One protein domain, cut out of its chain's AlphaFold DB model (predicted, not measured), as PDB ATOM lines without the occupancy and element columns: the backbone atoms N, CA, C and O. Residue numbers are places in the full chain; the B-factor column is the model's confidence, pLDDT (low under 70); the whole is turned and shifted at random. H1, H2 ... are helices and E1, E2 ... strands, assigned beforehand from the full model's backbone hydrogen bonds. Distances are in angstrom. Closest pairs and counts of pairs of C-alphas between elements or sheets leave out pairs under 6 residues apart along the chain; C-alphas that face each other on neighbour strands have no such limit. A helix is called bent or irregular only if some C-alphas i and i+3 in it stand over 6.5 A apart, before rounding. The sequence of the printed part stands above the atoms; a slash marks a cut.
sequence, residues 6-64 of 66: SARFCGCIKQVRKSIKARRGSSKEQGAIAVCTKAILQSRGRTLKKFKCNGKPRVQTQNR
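Overview. This is residues 6 to 64 of the 66 residues of an uncharacterized protein of viral metagenome (UniProt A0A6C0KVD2). Two helices, H1 and H2, make a V that opens toward a two-stranded hairpin, E1 and E2, which stands across the open end; the link of residues 20 to 27 joins the helices at the narrow end. The printed part has 59 residues, with H1, H2, E1 and E2 in that order, and the sheet E1 - E2 is antiparallel. The class is mixed, helices and strands. The whole is compact, with a radius of gyration of the C-alphas of 11.2 A, and rounded, spanning 30 by 26 by 16 A.

Along the chain. H1, residues 6 to 19, begins with C-alpha 6 at (137.175, 144.000, 147.221) and is 20.4 A long. H2, residues 28 to 44, is 24.0 A long, from C-alpha 28 at (133.402, 126.206, 141.176). It has a kink of 32 degrees near residue 38 and is neither bent nor irregular, but only just: C-alphas 39 and 42 are 6.5 A apart. E1, residues 46 to 52, is 16.8 A long. E2, residues 58 to 63, is 16.7 A long and ends with C-alpha 63 at (145.041, 147.296, 132.691).

Arrangement. H1 and H2 touch, the closest C-alphas being those of Ile 13 and Ala 32, 5.1 A apart. They run opposite ways at a steep tilt of 45 degrees. The closest C-alphas of H1 and E2 are those of Ser 6 and Val 59, 5.2 A apart. H1 and E1 are near each other, with 6 pairs of C-alphas within 10 A. Leu 41 and Thr 47 have the closest C-alphas of H2 and E1, 5.8 A apart. E1 and E2 form an antiparallel hairpin at 157 degrees; N 47 and O 62, at 2.8 A, and N 60 and O 50, at 2.8 A, are within hydrogen-bond range. Within the helices, 8 of 10 O i to N i+4 pairs in H1 and 10 of 13 in H2 are within that range.

Size, cuts and confidence. The two C-alphas farthest apart, of Arg 24 and Lys 56, are 31.2 A apart. The printed part has no cut. The links H2 to E1 and E1 to E2 are tight, H1 to H2 is short, and no link is long. The mean pLDDT of the printed part is 90.7, and no printed residue is under 70.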
ATOM      1  N   SER A   6     136.742 145.295 146.698       89.81
ATOM      2  CA  SER A   6     137.175 144.000 147.221       89.81
ATOM      3  C   SER A   6     136.046 143.227 147.902       89.81
ATOM      4  O   SER A   6     135.897 142.032 147.651       89.81
ATOM      5  N   ALA A   7     135.235 143.889 148.736       90.06
ATOM      6  CA  ALA A   7     134.082 143.258 149.378       90.06
ATOM      7  C   ALA A   7     133.050 142.812 148.334       90.06
ATOM      8  O   ALA A   7     132.640 141.652 148.352       90.06
ATOM      9  N   ARG A   8     132.761 143.667 147.344       91.25
ATOM     10  CA  ARG A   8     131.855 143.347 146.232       91.25
ATOM     11  C   ARG A   8     132.332 142.162 145.405       91.25
ATOM     12  O   ARG A   8     131.554 141.275 145.064       91.25
ATOM     13  N   PHE A   9     133.624 142.129 145.092       92.56
ATOM     14  CA  PHE A   9     134.219 141.044 144.321       92.56
ATOM     15  C   PHE A   9     134.166 139.713 145.082       92.56
ATOM     16  O   PHE A   9     133.737 138.699 144.537       92.56
ATOM     17  N   CYS A  10     134.523 139.720 146.368       92.81
ATOM     18  CA  CYS A  10     134.463 138.523 147.204       92.81
ATOM     19  C   CYS A  10     133.027 138.062 147.484       92.81
ATOM     20  O   CYS A  10     132.772 136.857 147.518       92.81
ATOM     21  N   GLY A  11     132.082 138.990 147.647       92.88
ATOM     22  CA  GLY A  11     130.652 138.698 147.747       92.88
ATOM     23  C   GLY A  11     130.132 138.007 146.489       92.88
ATOM     24  O   GLY A  11     129.531 136.938 146.582       92.88
ATOM     25  N   CYS A  12     130.479 138.545 145.315       94.06
ATOM     26  CA  CYS A  12     130.162 137.935 144.025       94.06
ATOM     27  C   CYS A  12     130.690 136.495 143.935       94.06
ATOM     28  O   CYS A  12     129.917 135.584 143.648       94.06
ATOM     29  N   ILE A  13     131.966 136.250 144.265       93.31
ATOM     30  CA  ILE A  13     132.540 134.892 144.213       93.31
ATOM     31  C   ILE A  13     131.764 133.937 145.129       93.31
ATOM     32  O   ILE A  13     131.406 132.831 144.722       93.31
ATOM     33  N   LYS A  14     131.471 134.366 146.364       93.12
ATOM     34  CA  LYS A  14     130.757 133.551 147.358       93.12
ATOM     35  C   LYS A  14     129.319 133.231 146.956       93.12
ATOM     36  O   LYS A  14     128.830 132.171 147.345       93.12
ATOM     37  N   GLN A  15     128.653 134.121 146.224       94.00
ATOM     38  CA  GLN A  15     127.310 133.885 145.695       94.00
ATOM     39  C   GLN A  15     127.363 132.983 144.460       94.00
ATOM     40  O   GLN A  15     126.764 131.911 144.460       94.00
ATOM     41  N   VAL A  16     128.161 133.348 143.452       94.94
ATOM     42  CA  VAL A  16     128.239 132.626 142.175       94.94
ATOM     43  C   VAL A  16     128.708 131.185 142.374       94.94
ATOM     44  O   VAL A  16     128.139 130.281 141.770       94.94
ATOM     45  N   ARG A  17     129.668 130.924 143.277       92.94
ATOM     46  CA  ARG A  17     130.135 129.550 143.555       92.94
ATOM     47  C   ARG A  17     129.025 128.609 144.039       92.94
ATOM     48  O   ARG A  17     129.176 127.400 143.910       92.94
ATOM     49  N   LYS A  18     127.945 129.137 144.635       93.25
ATOM     50  CA  LYS A  18     126.792 128.333 145.072       93.25
ATOM     51  C   LYS A  18     125.916 127.941 143.884       93.25
ATOM     52  O   LYS A  18     125.380 126.840 143.872       93.25
ATOM     53  N   SER A  19     125.814 128.821 142.893       92.38
ATOM     54  CA  SER A  19     124.915 128.675 141.746       92.38
ATOM     55  C   SER A  19     125.538 127.932 140.565       92.38
ATOM     56  O   SER A  19     124.817 127.309 139.792       92.38
ATOM     57  N   ILE A  20     126.863 127.982 140.393       91.12
ATOM     58  CA  ILE A  20     127.508 127.383 139.216       91.12
ATOM     59  C   ILE A  20     127.883 125.915 139.429       91.12
ATOM     60  O   ILE A  20     128.346 125.494 140.496       91.12
ATOM     61  N   LYS A  21     127.744 125.129 138.360       90.44
ATOM     62  CA  LYS A  21     128.312 123.782 138.269       90.44
ATOM     63  C   LYS A  21     129.768 123.880 137.815       90.44
ATOM     64  O   LYS A  21     130.085 124.605 136.874       90.44
ATOM     65  N   ALA A  22     130.650 123.158 138.500       89.56
ATOM     66  CA  ALA A  22     132.033 123.004 138.069       89.56
ATOM     67  C   ALA A  22     132.080 122.177 136.776       89.56
ATOM     68  O   ALA A  22     131.358 121.188 136.648       89.56
ATOM     69  N   ARG A  23     132.922 122.585 135.824       85.31
ATOM     70  CA  ARG A  23     133.244 121.775 134.642       85.31
ATOM     71  C   ARG A  23     134.341 120.772 135.000       85.31
ATOM     72  O   ARG A  23     135.113 121.007 135.929       85.31
ATOM     73  N   ARG A  24     134.419 119.662 134.263       88.88
ATOM     74  CA  ARG A  24     135.476 118.656 134.447       88.88
ATOM     75  C   ARG A  24     136.847 119.336 134.316       88.88
ATOM     76  O   ARG A  24     137.092 120.013 133.324       88.88
ATOM     77  N   GLY A  25     137.695 119.202 135.337       89.62
ATOM     78  CA  GLY A  25     139.009 119.860 135.391       89.62
ATOM     79  C   GLY A  25     139.009 121.309 135.902       89.62
ATOM     80  O   GLY A  25     140.024 121.988 135.788       89.62
ATOM     81  N   SER A  26     137.906 121.820 136.458       88.81
ATOM     82  CA  SER A  26     137.868 123.157 137.071       88.81
ATOM     83  C   SER A  26     137.088 123.169 138.379       88.81
ATOM     84  O   SER A  26     136.148 122.403 138.568       88.81
ATOM     85  N   SER A  27     137.432 124.084 139.283       91.44
ATOM     86  CA  SER A  27     136.670 124.300 140.512       91.44
ATOM     87  C   SER A  27     135.516 125.285 140.297       91.44
ATOM     88  O   SER A  27     135.556 126.164 139.429       91.44
ATOM     89  N   LYS A  28     134.474 125.192 141.137       92.19
ATOM     90  CA  LYS A  28     133.402 126.206 141.176       92.19
ATOM     91  C   LYS A  28     133.964 127.597 141.473       92.19
ATOM     92  O   LYS A  28     133.423 128.599 141.022       92.19
ATOM     93  N   GLU A  29     135.062 127.662 142.217       89.25
ATOM     94  CA  GLU A  29     135.721 128.919 142.537       89.25
ATOM     95  C   GLU A  29     136.372 129.551 141.304       89.25
ATOM     96  O   GLU A  29     136.141 130.729 141.049       89.25
ATOM     97  N   GLN A  30     137.075 128.772 140.474       90.94
ATOM     98  CA  GLN A  30     137.629 129.258 139.202       90.94
ATOM     99  C   GLN A  30     136.538 129.818 138.283       90.94
ATOM    100  O   GLN A  30     136.679 130.922 137.752       90.94
ATOM    101  N   GLY A  31     135.418 129.101 138.145       92.75
ATOM    102  CA  GLY A  31     134.274 129.589 137.372       92.75
ATOM    103  C   GLY A  31     133.687 130.880 137.953       92.75
ATOM    104  O   GLY A  31     133.396 131.820 137.214       92.75
ATOM    105  N   ALA A  32     133.575 130.969 139.280       94.19
ATOM    106  CA  ALA A  32     133.036 132.146 139.952       94.19
ATOM    107  C   ALA A  32     133.947 133.367 139.769       94.19
ATOM    108  O   ALA A  32     133.461 134.460 139.482       94.19
ATOM    109  N   ILE A  33     135.267 133.181 139.856       93.38
ATOM    110  CA  ILE A  33     136.254 134.237 139.607       93.38
ATOM    111  C   ILE A  33     136.132 134.758 138.176       93.38
ATOM    112  O   ILE A  33     136.138 135.974 137.982       93.38
ATOM    113  N   ALA A  34     135.984 133.881 137.177       92.75
ATOM    114  CA  ALA A  34     135.839 134.291 135.781       92.75
ATOM    115  C   ALA A  34     134.577 135.143 135.563       92.75
ATOM    116  O   ALA A  34     134.647 136.227 134.978       92.75
ATOM    117  N   VAL A  35     133.440 134.698 136.108       94.19
ATOM    118  CA  VAL A  35     132.166 135.432 136.039       94.19
ATOM    119  C   VAL A  35     132.283 136.798 136.718       94.19
ATOM    120  O   VAL A  35     131.968 137.821 136.110       94.19
ATOM    121  N   CYS A  36     132.796 136.843 137.949       94.31
ATOM    122  CA  CYS A  36     132.936 138.091 138.699       94.31
ATOM    123  C   CYS A  36     133.971 139.037 138.075       94.31
ATOM    124  O   CYS A  36     133.777 140.252 138.084       94.31
ATOM    125  N   THR A  37     135.039 138.507 137.476       94.06
ATOM    126  CA  THR A  37     136.024 139.299 136.722       94.06
ATOM    127  C   THR A  37     135.375 139.954 135.510       94.06
ATOM    128  O   THR A  37     135.551 141.156 135.311       94.06
ATOM    129  N   LYS A  38     134.570 139.210 134.743       93.06
ATOM    130  CA  LYS A  38     133.838 139.752 133.593       93.06
ATOM    131  C   LYS A  38     132.830 140.828 134.013       93.06
ATOM    132  O   LYS A  38     132.826 141.921 133.455       93.06
ATOM    133  N   ALA A  39     132.017 140.552 135.032       92.31
ATOM    134  CA  ALA A  39     130.955 141.458 135.466       92.31
ATOM    135  C   ALA A  39     131.476 142.737 136.154       92.31
ATOM    136  O   ALA A  39     130.946 143.825 135.927       92.31
ATOM    137  N   ILE A  40     132.512 142.630 136.998       92.00
ATOM    138  CA  ILE A  40     132.960 143.735 137.868       92.00
ATOM    139  C   ILE A  40     134.198 144.451 137.318       92.00
ATOM    140  O   ILE A  40     134.285 145.676 137.423       92.00
ATOM    141  N   LEU A  41     135.179 143.710 136.792       91.44
ATOM    142  CA  LEU A  41     136.480 144.272 136.411       91.44
ATOM    143  C   LEU A  41     136.531 144.632 134.924       91.44
ATOM    144  O   LEU A  41     136.896 145.760 134.590       91.44
ATOM    145  N   GLN A  42     136.118 143.717 134.039       89.38
ATOM    146  CA  GLN A  42     136.159 143.962 132.592       89.38
ATOM    147  C   GLN A  42     135.195 145.065 132.155       89.38
ATOM    148  O   GLN A  42     135.543 145.828 131.259       89.38
ATOM    149  N   SER A  43     134.051 145.220 132.831       88.44
ATOM    150  CA  SER A  43     133.134 146.355 132.625       88.44
ATOM    151  C   SER A  43     133.790 147.721 132.872       88.44
ATOM    152  O   SER A  43     133.278 148.740 132.427       88.44
ATOM    153  N   ARG A  44     134.948 147.748 133.547       86.69
ATOM    154  CA  ARG A  44     135.754 148.944 133.829       86.69
ATOM    155  C   ARG A  44     137.094 148.957 133.085       86.69
ATOM    156  O   ARG A  44     137.996 149.689 133.480       86.69
ATOM    157  N   GLY A  45     137.264 148.102 132.073       89.50
ATOM    158  CA  GLY A  45     138.511 147.995 131.306       89.50
ATOM    159  C   GLY A  45     139.683 147.380 132.079       89.50
ATOM    160  O   GLY A  45     140.838 147.544 131.686       89.50
ATOM    161  N   ARG A  46     139.414 146.672 133.183       91.00
ATOM    162  CA  ARG A  46     140.442 146.068 134.039       91.00
ATOM    163  C   ARG A  46     140.383 144.547 134.005       91.00
ATOM    164  O   ARG A  46     139.331 143.945 133.801       91.00
ATOM    165  N   THR A  47     141.522 143.920 134.257       91.38
ATOM    166  CA  THR A  47     141.637 142.472 134.456       91.38
ATOM    167  C   THR A  47     142.164 142.169 135.851       91.38
ATOM    168  O   THR A  47     142.665 143.051 136.556       91.38
ATOM    169  N   LEU A  48     141.988 140.925 136.285       92.00
ATOM    170  CA  LEU A  48     142.416 140.488 137.602       92.00
ATOM    171  C   LEU A  48     143.920 140.182 137.603       92.00
ATOM    172  O   LEU A  48     144.375 139.396 136.782       92.00
ATOM    173  N   LYS A  49     144.672 140.770 138.544       91.69
ATOM    174  CA  LYS A  49     146.095 140.456 138.773       91.69
ATOM    175  C   LYS A  49     146.271 139.531 139.972       91.69
ATOM    176  O   LYS A  49     146.876 138.472 139.867       91.69
ATOM    177  N   LYS A  50     145.732 139.931 141.126       90.25
ATOM    178  CA  LYS A  50     145.715 139.136 142.363       90.25
ATOM    179  C   LYS A  50     144.425 139.415 143.117       90.25
ATOM    180  O   LYS A  50     143.939 140.542 143.111       90.25
ATOM    181  N   PHE A  51     143.897 138.427 143.823       91.88
ATOM    182  CA  PHE A  51     142.822 138.648 144.784       91.88
ATOM    183  C   PHE A  51     143.069 137.844 146.054       91.88
ATOM    184  O   PHE A  51     143.767 136.835 146.047       91.88
ATOM    185  N   LYS A  52     142.486 138.311 147.153       90.44
ATOM    186  CA  LYS A  52     142.433 137.609 148.429       90.44
ATOM    187  C   LYS A  52     141.094 137.920 149.073       90.44
ATOM    188  O   LYS A  52     140.797 139.086 149.314       90.44
ATOM    189  N   CYS A  53     140.308 136.884 149.350       87.31
ATOM    190  CA  CYS A  53     139.014 137.017 150.024       87.31
ATOM    191  C   CYS A  53     139.026 136.568 151.490       87.31
ATOM    192  O   CYS A  53     138.058 136.823 152.203       87.31
ATOM    193  N   ASN A  54     140.114 135.941 151.944       84.38
ATOM    194  CA  ASN A  54     140.275 135.493 153.326       84.38
ATOM    195  C   ASN A  54     140.975 136.575 154.162       84.38
ATOM    196  O   ASN A  54     142.022 137.095 153.764       84.38
ATOM    197  N   GLY A  55     140.410 136.901 155.327       83.94
ATOM    198  CA  GLY A  55     140.886 137.988 156.185       83.94
ATOM    199  C   GLY A  55     140.549 139.359 155.597       83.94
ATOM    200  O   GLY A  55     139.386 139.650 155.338       83.94
ATOM    201  N   LYS A  56     141.563 140.206 155.369       82.81
ATOM    202  CA  LYS A  56     141.386 141.537 154.758       82.81
ATOM    203  C   LYS A  56     141.194 141.403 153.235       82.81
ATOM    204  O   LYS A  56     142.170 141.076 152.550       82.81
ATOM    205  N   PRO A  57     139.988 141.659 152.687       85.81
ATOM    206  CA  PRO A  57     139.722 141.455 151.272       85.81
ATOM    207  C   PRO A  57     140.529 142.441 150.418       85.81
ATOM    208  O   PRO A  57     140.469 143.658 150.614       85.81
ATOM    209  N   ARG A  58     141.284 141.923 149.448       89.19
ATOM    210  CA  ARG A  58     142.106 142.712 148.520       89.19
ATOM    211  C   ARG A  58     141.900 142.233 147.093       89.19
ATOM    212  O   ARG A  58     141.992 141.040 146.828       89.19
ATOM    213  N   VAL A  59     141.691 143.169 146.175       91.69
ATOM    214  CA  VAL A  59     141.655 142.916 144.732       91.69
ATOM    215  C   VAL A  59     142.658 143.850 144.075       91.69
ATOM    216  O   VAL A  59     142.524 145.069 144.133       91.69
ATOM    217  N   GLN A  60     143.689 143.266 143.479       91.31
ATOM    218  CA  GLN A  60     144.634 143.959 142.621       91.31
ATOM    219  C   GLN A  60     144.240 143.708 141.174       91.31
ATOM    220  O   GLN A  60     144.070 142.569 140.732       91.31
ATOM    221  N   THR A  61     144.109 144.803 140.444       93.00
ATOM    222  CA  THR A  61     143.736 144.801 139.034       93.00
ATOM    223  C   THR A  61     144.913 145.252 138.189       93.00
ATOM    224  O   THR A  61     145.837 145.886 138.695       93.00
ATOM    225  N   GLN A  62     144.874 144.917 136.909       91.06
ATOM    226  CA  GLN A  62     145.811 145.412 135.909       91.06
ATOM    227  C   GLN A  62     145.037 145.905 134.688       91.06
ATOM    228  O   GLN A  62     143.895 145.484 134.455       91.06
ATOM    229  N   ASN A  63     145.641 146.813 133.926       89.19
ATOM    230  CA  ASN A  63     145.041 147.296 132.691       89.19
ATOM    231  C   ASN A  63     144.886 146.133 131.714       89.19
ATOM    232  O   ASN A  63     145.724 145.232 131.654       89.19
ATOM    233  N   ARG A  64     143.775 146.126 130.981       81.81
ATOM    234  CA  ARG A  64     143.597 145.187 129.882       81.81
ATOM    235  C   ARG A  64     144.613 145.567 128.799       81.81
ATOM    236  O   ARG A  64     144.494 146.651 128.236       81.81
TER     237      ARG A  64